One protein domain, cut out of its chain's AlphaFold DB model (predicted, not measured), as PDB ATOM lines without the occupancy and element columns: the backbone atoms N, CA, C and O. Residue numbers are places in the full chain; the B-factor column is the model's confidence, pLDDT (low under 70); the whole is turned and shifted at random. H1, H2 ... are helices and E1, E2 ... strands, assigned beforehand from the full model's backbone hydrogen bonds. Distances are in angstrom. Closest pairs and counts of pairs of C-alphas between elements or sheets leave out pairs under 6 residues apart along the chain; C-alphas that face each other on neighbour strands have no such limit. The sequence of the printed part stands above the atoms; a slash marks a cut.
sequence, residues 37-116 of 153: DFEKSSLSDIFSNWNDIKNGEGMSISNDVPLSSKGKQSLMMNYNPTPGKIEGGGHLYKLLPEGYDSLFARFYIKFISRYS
ATOM      1  N   ASP A  37     -31.769  23.485 332.380       89.00
ATOM      2  CA  ASP A  37     -32.114  22.740 331.165       89.00
ATOM      3  C   ASP A  37     -32.812  23.624 330.127       89.00
ATOM      4  O   ASP A  37     -33.058  23.169 329.016       89.00
ATOM      5  N   PHE A  38     -33.058  24.893 330.471       91.56
ATOM      6  CA  PHE A  38     -33.754  25.886 329.672       91.56
ATOM      7  C   PHE A  38     -35.201  25.530 329.346       91.56
ATOM      8  O   PHE A  38     -35.788  26.245 328.553       91.56
ATOM      9  N   GLU A  39     -35.823  24.521 329.966       92.44
ATOM     10  CA  GLU A  39     -37.175  24.048 329.607       92.44
ATOM     11  C   GLU A  39     -38.314  24.903 330.190       92.44
ATOM     12  O   GLU A  39     -39.496  24.578 330.056       92.44
ATOM     13  N   LYS A  40     -37.985  26.012 330.857       91.44
ATOM     14  CA  LYS A  40     -38.986  26.954 331.360       91.44
ATOM     15  C   LYS A  40     -39.666  27.708 330.211       91.44
ATOM     16  O   LYS A  40     -39.086  27.947 329.154       91.44
ATOM     17  N   SER A  41     -40.910  28.125 330.445       90.50
ATOM     18  CA  SER A  41     -41.789  28.728 329.435       90.50
ATOM     19  C   SER A  41     -41.347  30.098 328.922       90.50
ATOM     20  O   SER A  41     -41.803  30.519 327.861       90.50
ATOM     21  N   SER A  42     -40.506  30.821 329.664       95.56
ATOM     22  CA  SER A  42     -40.075  32.165 329.285       95.56
ATOM     23  C   SER A  42     -38.626  32.448 329.675       95.56
ATOM     24  O   SER A  42     -38.094  31.869 330.624       95.56
ATOM     25  N   LEU A  43     -37.999  33.402 328.975       92.50
ATOM     26  CA  LEU A  43     -36.669  33.899 329.335       92.50
ATOM     27  C   LEU A  43     -36.645  34.488 330.744       92.50
ATOM     28  O   LEU A  43     -35.670  34.283 331.448       92.50
ATOM     29  N   SER A  44     -37.713  35.162 331.179       96.06
ATOM     30  CA  SER A  44     -37.797  35.708 332.538       96.06
ATOM     31  C   SER A  44     -37.702  34.606 333.595       96.06
ATOM     32  O   SER A  44     -36.995  34.758 334.591       96.06
ATOM     33  N   ASP A  45     -38.371  33.474 333.364       95.44
ATOM     34  CA  ASP A  45     -38.331  32.341 334.290       95.44
ATOM     35  C   ASP A  45     -36.964  31.641 334.269       95.44
ATOM     36  O   ASP A  45     -36.503  31.148 335.298       95.44
ATOM     37  N   ILE A  46     -36.303  31.579 333.109       92.69
ATOM     38  CA  ILE A  46     -34.916  31.099 332.996       92.69
ATOM     39  C   ILE A  46     -33.999  32.034 333.785       92.69
ATOM     40  O   ILE A  46     -33.279  31.600 334.675       92.69
ATOM     41  N   PHE A  47     -34.073  33.334 333.513       93.31
ATOM     42  CA  PHE A  47     -33.261  34.386 334.119       93.31
ATOM     43  C   PHE A  47     -33.367  34.422 335.641       93.31
ATOM     44  O   PHE A  47     -32.359  34.650 336.305       93.31
ATOM     45  N   SER A  48     -34.525  34.088 336.214       95.44
ATOM     46  CA  SER A  48     -34.689  34.005 337.669       95.44
ATOM     47  C   SER A  48     -33.798  32.945 338.338       95.44
ATOM     48  O   SER A  48     -33.622  32.972 339.554       95.44
ATOM     49  N   ASN A  49     -33.264  31.978 337.582       92.12
ATOM     50  CA  ASN A  49     -32.330  30.977 338.102       92.12
ATOM     51  C   ASN A  49     -30.897  31.514 338.236       92.12
ATOM     52  O   ASN A  49     -30.076  30.875 338.905       92.12
ATOM     53  N   TRP A  50     -30.588  32.657 337.626       90.69
ATOM     54  CA  TRP A  50     -29.249  33.230 337.524       90.69
ATOM     55  C   TRP A  50     -29.124  34.478 338.398       90.69
ATOM     56  O   TRP A  50     -30.111  35.130 338.726       90.69
ATOM     57  N   ASN A  51     -27.905  34.778 338.842       90.06
ATOM     58  CA  ASN A  51     -27.641  35.908 339.733       90.06
ATOM     59  C   ASN A  51     -27.283  37.184 338.974       90.06
ATOM     60  O   ASN A  51     -27.570  38.270 339.465       90.06
ATOM     61  N   ASP A  52     -26.649  37.052 337.811       84.44
ATOM     62  CA  ASP A  52     -26.309  38.180 336.951       84.44
ATOM     63  C   ASP A  52     -26.471  37.796 335.475       84.44
ATOM     64  O   ASP A  52     -26.234  36.649 335.077       84.44
ATOM     65  N   ILE A  53     -26.944  38.757 334.683       84.50
ATOM     66  CA  ILE A  53     -27.336  38.584 333.284       84.50
ATOM     67  C   ILE A  53     -26.829  39.795 332.515       84.50
ATOM     68  O   ILE A  53     -27.228  40.927 332.790       84.50
ATOM     69  N   LYS A  54     -26.003  39.553 331.498       81.00
ATOM     70  CA  LYS A  54     -25.554  40.591 330.565       81.00
ATOM     71  C   LYS A  54     -26.163  40.365 329.194       81.00
ATOM     72  O   LYS A  54     -26.131  39.246 328.687       81.00
ATOM     73  N   ASN A  55     -26.657  41.444 328.592       79.25
ATOM     74  CA  ASN A  55     -27.272  41.479 327.265       79.25
ATOM     75  C   ASN A  55     -28.377  40.416 327.092       79.25
ATOM     76  O   ASN A  55     -28.386  39.659 326.117       79.25
ATOM     77  N   GLY A  56     -29.295  40.327 328.061       82.31
ATOM     78  CA  GLY A  56     -30.412  39.374 328.032       82.31
ATOM     79  C   GLY A  56     -31.345  39.581 326.832       82.31
ATOM     80  O   GLY A  56     -31.916  38.624 326.325       82.31
ATOM     81  N   GLU A  57     -31.433  40.809 326.317       86.44
ATOM     82  CA  GLU A  57     -32.138  41.166 325.082       86.44
ATOM     83  C   GLU A  57     -31.537  40.522 323.822       86.44
ATOM     84  O   GLU A  57     -32.224  40.367 322.815       86.44
ATOM     85  N   GLY A  58     -30.262  40.122 323.878       81.50
ATOM     86  CA  GLY A  58     -29.594  39.348 322.831       81.50
ATOM     87  C   GLY A  58     -29.842  37.840 322.929       81.50
ATOM     88  O   GLY A  58     -29.317  37.088 322.103       81.50
ATOM     89  N   MET A  59     -30.608  37.381 323.925       85.75
ATOM     90  CA  MET A  59     -30.893  35.966 324.157       85.75
ATOM     91  C   MET A  59     -32.303  35.584 323.706       85.75
ATOM     92  O   MET A  59     -33.235  36.382 323.759       85.75
ATOM     93  N   SER A  60     -32.473  34.340 323.262       88.75
ATOM     94  CA  SER A  60     -33.774  33.806 322.843       88.75
ATOM     95  C   SER A  60     -33.883  32.305 323.095       88.75
ATOM     96  O   SER A  60     -32.879  31.592 323.095       88.75
ATOM     97  N   ILE A  61     -35.109  31.824 323.311       91.56
ATOM     98  CA  ILE A  61     -35.404  30.389 323.360       91.56
ATOM     99  C   ILE A  61     -35.400  29.854 321.925       91.56
ATOM    100  O   ILE A  61     -36.029  30.432 321.039       91.56
ATOM    101  N   SER A  62     -34.692  28.749 321.703       89.31
ATOM    102  CA  SER A  62     -34.568  28.079 320.411       89.31
ATOM    103  C   SER A  62     -35.021  26.627 320.512       89.31
ATOM    104  O   SER A  62     -34.724  25.957 321.493       89.31
ATOM    105  N   ASN A  63     -35.664  26.111 319.465       87.81
ATOM    106  CA  ASN A  63     -35.991  24.683 319.341       87.81
ATOM    107  C   ASN A  63     -34.822  23.858 318.760       87.81
ATOM    108  O   ASN A  63     -34.975  22.675 318.464       87.81
ATOM    109  N   ASP A  64     -33.663  24.484 318.534       83.56
ATOM    110  CA  ASP A  64     -32.453  23.797 318.086       83.56
ATOM    111  C   ASP A  64     -31.862  22.988 319.242       83.56
ATOM    112  O   ASP A  64     -31.227  23.529 320.152       83.56
ATOM    113  N   VAL A  65     -32.091  21.680 319.201       81.75
ATOM    114  CA  VAL A  65     -31.600  20.715 320.183       81.75
ATOM    115  C   VAL A  65     -30.959  19.521 319.473       81.75
ATOM    116  O   VAL A  65     -31.344  19.177 318.352       81.75
ATOM    117  N   PRO A  66     -29.979  18.842 320.097       74.31
ATOM    118  CA  PRO A  66     -29.475  17.576 319.580       74.31
ATOM    119  C   PRO A  66     -30.602  16.546 319.433       74.31
ATOM    120  O   PRO A  66     -31.479  16.465 320.289       74.31
ATOM    121  N   LEU A  67     -30.531  15.692 318.406       72.69
ATOM    122  CA  LEU A  67     -31.529  14.638 318.141       72.69
ATOM    123  C   LEU A  67     -31.783  13.700 319.336       72.69
ATOM    124  O   LEU A  67     -32.848  13.104 319.439       72.69
ATOM    125  N   SER A  68     -30.798  13.544 320.219       74.88
ATOM    126  CA  SER A  68     -30.848  12.687 321.406       74.88
ATOM    127  C   SER A  68     -31.234  13.438 322.691       74.88
ATOM    128  O   SER A  68     -31.256  12.835 323.765       74.88
ATOM    129  N   SER A  69     -31.528  14.738 322.605       78.25
ATOM    130  CA  SER A  69     -31.928  15.555 323.751       78.25
ATOM    131  C   SER A  69     -33.242  15.062 324.361       78.25
ATOM    132  O   SER A  69     -34.184  14.717 323.652       78.25
ATOM    133  N   LYS A  70     -33.320  15.070 325.696       80.69
ATOM    134  CA  LYS A  70     -34.593  14.908 326.421       80.69
ATOM    135  C   LYS A  70     -35.397  16.209 326.518       80.69
ATOM    136  O   LYS A  70     -36.592  16.140 326.784       80.69
ATOM    137  N   GLY A  71     -34.735  17.354 326.353       84.88
ATOM    138  CA  GLY A  71     -35.347  18.682 326.340       84.88
ATOM    139  C   GLY A  71     -35.769  19.100 324.934       84.88
ATOM    140  O   GLY A  71     -35.257  18.567 323.943       84.88
ATOM    141  N   LYS A  72     -36.708  20.039 324.855       87.94
ATOM    142  CA  LYS A  72     -37.278  20.555 323.605       87.94
ATOM    143  C   LYS A  72     -36.645  21.866 323.164       87.94
ATOM    144  O   LYS A  72     -36.863  22.263 322.020       87.94
ATOM    145  N   GLN A  73     -35.890  22.522 324.040       90.81
ATOM    146  CA  GLN A  73     -35.354  23.842 323.761       90.81
ATOM    147  C   GLN A  73     -33.933  24.055 324.285       90.81
ATOM    148  O   GLN A  73     -33.375  23.277 325.058       90.81
ATOM    149  N   SER A  74     -33.315  25.117 323.788       88.69
ATOM    150  CA  SER A  74     -31.995  25.595 324.166       88.69
ATOM    151  C   SER A  74     -31.993  27.120 324.240       88.69
ATOM    152  O   SER A  74     -32.901  27.791 323.740       88.69
ATOM    153  N   LEU A  75     -30.964  27.683 324.871       90.38
ATOM    154  CA  LEU A  75     -30.749  29.122 324.890       90.38
ATOM    155  C   LEU A  75     -29.820  29.533 323.746       90.38
ATOM    156  O   LEU A  75     -28.659  29.125 323.694       90.38
ATOM    157  N   MET A  76     -30.320  30.379 322.853       87.50
ATOM    158  CA  MET A  76     -29.521  31.053 321.838       87.50
ATOM    159  C   MET A  76     -29.010  32.379 322.395       87.50
ATOM    160  O   MET A  76     -29.800  33.180 322.893       87.50
ATOM    161  N   MET A  77     -27.709  32.633 322.266       82.81
ATOM    162  CA  MET A  77     -27.089  33.915 322.606       82.81
ATOM    163  C   MET A  77     -26.500  34.542 321.347       82.81
ATOM    164  O   MET A  77     -25.570  33.994 320.752       82.81
ATOM    165  N   ASN A  78     -27.029  35.694 320.945       76.12
ATOM    166  CA  ASN A  78     -26.524  36.422 319.791       76.12
ATOM    167  C   ASN A  78     -25.396  37.365 320.201       76.12
ATOM    168  O   ASN A  78     -25.513  38.133 321.155       76.12
ATOM    169  N   TYR A  79     -24.307  37.330 319.435       71.38
ATOM    170  CA  TYR A  79     -23.259  38.334 319.512       71.38
ATOM    171  C   TYR A  79     -23.577  39.450 318.518       71.38
ATOM    172  O   TYR A  79     -23.483  39.244 317.308       71.38
ATOM    173  N   ASN A  80     -23.937  40.624 319.032       65.88
ATOM    174  CA  ASN A  80     -24.218  41.804 318.221       65.88
ATOM    175  C   ASN A  80     -23.091  42.828 318.427       65.88
ATOM    176  O   ASN A  80     -23.159  43.643 319.353       65.88
ATOM    177  N   PRO A  81     -22.022  42.796 317.610       60.81
ATOM    178  CA  PRO A  81     -20.948  43.769 317.729       60.81
ATOM    179  C   PRO A  81     -21.479  45.152 317.352       60.81
ATOM    180  O   PRO A  81     -21.914  45.382 316.227       60.81
ATOM    181  N   THR A  82     -21.421  46.097 318.287       59.97
ATOM    182  CA  THR A  82     -21.606  47.511 317.950       59.97
ATOM    183  C   THR A  82     -20.272  48.053 317.431       59.97
ATOM    184  O   THR A  82     -19.267  47.889 318.130       59.97
ATOM    185  N   PRO A  83     -20.212  48.705 316.253       58.97
ATOM    186  CA  PRO A  83     -18.979  49.316 315.758       58.97
ATOM    187  C   PRO A  83     -18.340  50.223 316.820       58.97
ATOM    188  O   PRO A  83     -18.992  51.118 317.355       58.97
ATOM    189  N   GLY A  84     -17.076  49.962 317.162       57.19
ATOM    190  CA  GLY A  84     -16.341  50.706 318.194       57.19
ATOM    191  C   GLY A  84     -16.529  50.222 319.640       57.19
ATOM    192  O   GLY A  84     -15.932  50.808 320.539       57.19
ATOM    193  N   LYS A  85     -17.302  49.153 319.894       55.22
ATOM    194  CA  LYS A  85     -17.408  48.511 321.218       55.22
ATOM    195  C   LYS A  85     -16.988  47.041 321.157       55.22
ATOM    196  O   LYS A  85     -17.436  46.294 320.295       55.22
ATOM    197  N   ILE A  86     -16.174  46.615 322.123       52.78
ATOM    198  CA  ILE A  86     -15.720  45.217 322.272       52.78
ATOM    199  C   ILE A  86     -16.811  44.344 322.950       52.78
ATOM    200  O   ILE A  86     -16.789  43.119 322.867       52.78
ATOM    201  N   GLU A  87     -17.826  44.959 323.566       54.19
ATOM    202  CA  GLU A  87     -18.788  44.312 324.479       54.19
ATOM    203  C   GLU A  87     -20.092  43.790 323.835       54.19
ATOM    204  O   GLU A  87     -21.182  43.989 324.366       54.19
ATOM    205  N   GLY A  88     -20.015  43.111 322.690       58.34
ATOM    206  CA  GLY A  88     -21.212  42.595 321.998       58.34
ATOM    207  C   GLY A  88     -21.801  41.285 322.548       58.34
ATOM    208  O   GLY A  88     -22.832  40.835 322.055       58.34
ATOM    209  N   GLY A  89     -21.140  40.633 323.512       66.25
ATOM    210  CA  GLY A  89     -21.517  39.305 324.018       66.25
ATOM    211  C   GLY A  89     -22.331  39.354 325.308       66.25
ATOM    212  O   GLY A  89     -22.065  40.193 326.169       66.25
ATOM    213  N   GLY A  90     -23.304  38.451 325.435       75.94
ATOM    214  CA  GLY A  90     -24.078  38.248 326.661       75.94
ATOM    215  C   GLY A  90     -23.532  37.125 327.544       75.94
ATOM    216  O   GLY A  90     -22.745  36.294 327.086       75.94
ATOM    217  N   HIS A  91     -23.961  37.093 328.808       81.06
ATOM    218  CA  HIS A  91     -23.631  36.014 329.745       81.06
ATOM    219  C   HIS A  91     -24.750  35.752 330.746       81.06
ATOM    220  O   HIS A  91     -25.560  36.629 331.044       81.06
ATOM    221  N   LEU A  92     -24.724  34.545 331.310       85.44
ATOM    222  CA  LEU A  92     -25.465  34.173 332.506       85.44
ATOM    223  C   LEU A  92     -24.461  33.765 333.584       85.44
ATOM    224  O   LEU A  92     -23.591  32.928 333.342       85.44
ATOM    225  N   TYR A  93     -24.570  34.366 334.766       84.88
ATOM    226  CA  TYR A  93     -23.688  34.093 335.892       84.88
ATOM    227  C   TYR A  93     -24.477  33.545 337.074       84.88
ATOM    228  O   TYR A  93     -25.503  34.095 337.486       84.88
ATOM    229  N   LYS A  94     -23.987  32.431 337.620       84.88
ATOM    230  CA  LYS A  94     -24.547  31.790 338.803       84.88
ATOM    231  C   LYS A  94     -23.551  31.887 339.942       84.88
ATOM    232  O   LYS A  94     -22.434  31.387 339.829       84.88
ATOM    233  N   LEU A  95     -23.996  32.466 341.053       83.06
ATOM    234  CA  LEU A  95     -23.271  32.376 342.307       83.06
ATOM    235  C   LEU A  95     -23.676  31.079 343.011       83.06
ATOM    236  O   LEU A  95     -24.859  30.841 343.267       83.06
ATOM    237  N   LEU A  96     -22.690  30.236 343.303       83.75
ATOM    238  CA  LEU A  96     -22.877  29.033 344.106       83.75
ATOM    239  C   LEU A  96     -22.478  29.324 345.561       83.75
ATOM    240  O   LEU A  96     -21.560  30.118 345.775       83.75
ATOM    241  N   PRO A  97     -23.140  28.702 346.554       82.19
ATOM    242  CA  PRO A  97     -22.716  28.792 347.948       82.19
ATOM    243  C   PRO A  97     -21.271  28.322 348.149       82.19
ATOM    244  O   PRO A  97     -20.728  27.551 347.360       82.19
ATOM    245  N   GLU A  98     -20.651  28.753 349.239       79.25
ATOM    246  CA  GLU A  98     -19.363  28.205 349.659       79.25
ATOM    247  C   GLU A  98     -19.527  26.822 350.318       79.25
ATOM    248  O   GLU A  98     -20.637  26.379 350.623       79.25
ATOM    249  N   GLY A  99     -18.406  26.137 350.570       79.12
ATOM    250  CA  GLY A  99     -18.385  24.870 351.315       79.12
ATOM    251  C   GLY A  99     -18.323  23.604 350.457       79.12
ATOM    252  O   GLY A  99     -18.590  22.512 350.958       79.12
ATOM    253  N   TYR A 100     -17.963  23.728 349.180       77.50
ATOM    254  CA  TYR A 100     -17.720  22.584 348.303       77.50
ATOM    255  C   TYR A 100     -16.227  22.242 348.242       77.50
ATOM    256  O   TYR A 100     -15.415  23.082 347.864       77.50
ATOM    257  N   ASP A 101     -15.874  20.987 348.540       76.50
ATOM    258  CA  ASP A 101     -14.499  20.477 348.394       76.50
ATOM    259  C   ASP A 101     -14.071  20.421 346.917       76.50
ATOM    260  O   ASP A 101     -12.897  20.552 346.567       76.50
ATOM    261  N   SER A 102     -15.024  20.147 346.026       74.56
ATOM    262  CA  SER A 102     -14.816  20.083 344.581       74.56
ATOM    263  C   SER A 102     -16.126  20.348 343.851       74.56
ATOM    264  O   SER A 102     -17.163  19.795 344.209       74.56
ATOM    265  N   LEU A 103     -16.049  21.146 342.790       71.31
ATOM    266  CA  LEU A 103     -17.148  21.433 341.875       71.31
ATOM    267  C   LEU A 103     -16.704  21.153 340.451       71.31
ATOM    268  O   LEU A 103     -15.554  21.395 340.085       71.31
ATOM    269  N   PHE A 104     -17.630  20.681 339.627       72.12
ATOM    270  CA  PHE A 104     -17.410  20.621 338.198       72.12
ATOM    271  C   PHE A 104     -18.726  21.059 337.490       72.12
ATOM    272  O   PHE A 104     -19.812  20.776 337.986       72.12
ATOM    273  N   ALA A 105     -18.655  21.831 336.394       69.81
ATOM    274  CA  ALA A 105     -19.762  22.637 335.813       69.81
ATOM    275  C   ALA A 105     -20.227  22.367 334.343       69.81
ATOM    276  O   ALA A 105     -19.545  22.721 333.401       69.81
ATOM    277  N   ARG A 106     -21.414  21.796 334.071       73.19
ATOM    278  CA  ARG A 106     -21.758  21.079 332.809       73.19
ATOM    279  C   ARG A 106     -22.510  21.925 331.796       73.19
ATOM    280  O   ARG A 106     -23.643  22.258 332.088       73.19
ATOM    281  N   PHE A 107     -21.955  22.213 330.604       69.56
ATOM    282  CA  PHE A 107     -22.650  23.014 329.579       69.56
ATOM    283  C   PHE A 107     -22.548  22.482 328.135       69.56
ATOM    284  O   PHE A 107     -21.473  22.252 327.610       69.56
ATOM    285  N   TYR A 108     -23.670  22.339 327.434       72.81
ATOM    286  CA  TYR A 108     -23.665  22.082 325.987       72.81
ATOM    287  C   TYR A 108     -23.589  23.417 325.236       72.81
ATOM    288  O   TYR A 108     -24.328  24.338 325.569       72.81
ATOM    289  N   ILE A 109     -22.737  23.521 324.213       75.94
ATOM    290  CA  ILE A 109     -22.705  24.682 323.315       75.94
ATOM    291  C   ILE A 109     -22.749  24.222 321.860       75.94
ATOM    292  O   ILE A 109     -22.226  23.166 321.509       75.94
ATOM    293  N   LYS A 110     -23.387  25.017 321.007       75.94
ATOM    294  CA  LYS A 110     -23.361  24.856 319.557       75.94
ATOM    295  C   LYS A 110     -23.020  26.205 318.944       75.94
ATOM    296  O   LYS A 110     -23.711  27.186 319.194       75.94
ATOM    297  N   PHE A 111     -21.974  26.251 318.126       75.62
ATOM    298  CA  PHE A 111     -21.637  27.445 317.355       75.62
ATOM    299  C   PHE A 111     -22.344  27.381 316.003       75.62
ATOM    300  O   PHE A 111     -22.155  26.440 315.237       75.62
ATOM    301  N   ILE A 112     -23.176  28.382 315.719       69.50
ATOM    302  CA  ILE A 112     -23.965  28.457 314.480       69.50
ATOM    303  C   ILE A 112     -23.184  29.043 313.293       69.50
ATOM    304  O   ILE A 112     -23.665  29.012 312.164       69.50
ATOM    305  N   SER A 113     -21.978  29.569 313.523       63.69
ATOM    306  CA  SER A 113     -21.129  30.154 312.484       63.69
ATOM    307  C   SER A 113     -19.677  29.705 312.646       63.69
ATOM    308  O   SER A 113     -19.190  29.501 313.757       63.69
ATOM    309  N   ARG A 114     -18.969  29.585 311.516       51.50
ATOM    310  CA  ARG A 114     -17.534  29.250 311.467       51.50
ATOM    311  C   ARG A 114     -16.624  30.391 311.952       51.50
ATOM    312  O   ARG A 114     -15.423  30.183 312.071       51.50
ATOM    313  N   TYR A 115     -17.186  31.572 312.218       53.66
ATOM    314  CA  TYR A 115     -16.462  32.814 312.517       53.66
ATOM    315  C   TYR A 115     -16.922  33.469 313.826       53.66
ATOM    316  O   TYR A 115     -16.803  34.681 313.986       53.66
ATOM    317  N   SER A 116     -17.483  32.705 314.766       53.59
ATOM    318  CA  SER A 116     -17.851  33.258 316.070       53.59
ATOM    319  C   SER A 116     -16.597  33.658 316.849       53.59
ATOM    320  O   SER A 116     -15.796  32.798 317.222       53.59
TER     321      SER A 116
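This is residues 37 to 116 of the 153 residues of an uncharacterized protein of Bacteroidales bacterium (UniProt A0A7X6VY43). With little regular structure, long loops run out from two small two-stranded sheets, the pair E1 and E4 and the hairpin E2 and E3; short helix H1 lies near both, and residues 94 to 116 pass on the side away from H1. Residues 97 to 106 stick out. The printed part has 80 residues, 19 in named elements, ordered H1, E1, E2, E3, E4: mixed class, both sheets antiparallel. It is loose, radius of gyration of the C-alphas 14.6 A, spanning 43 by 32 by 26 A.

H1 is residues 43 to 47, from C-alpha 43 at (-36.669, 33.899, 329.335). E1 is 52 to 54, E2 59 to 62 (9.5 A), E3 74 to 77 (9.8 A), E4 91 to 93, ending at (-23.688, 34.093, 335.892).

H1's O i to N i+4 pair is within hydrogen-bond range. The closest C-alphas of H1 and E2, Leu 43 and Ile 61, are 7.0 A apart. E1 and E4 are antiparallel at 173 degrees, N 54 and O 91 at 3.0 A. Hairpin E2 and E3 is antiparallel at 147 degrees, N 60 and O 76 at 2.9 A.

The printed part has no cut. Links E2 to E3 and E3 to E4 are long. pLDDT is under 70 at residues 80 to 89, 105, 107 and 112 to 116.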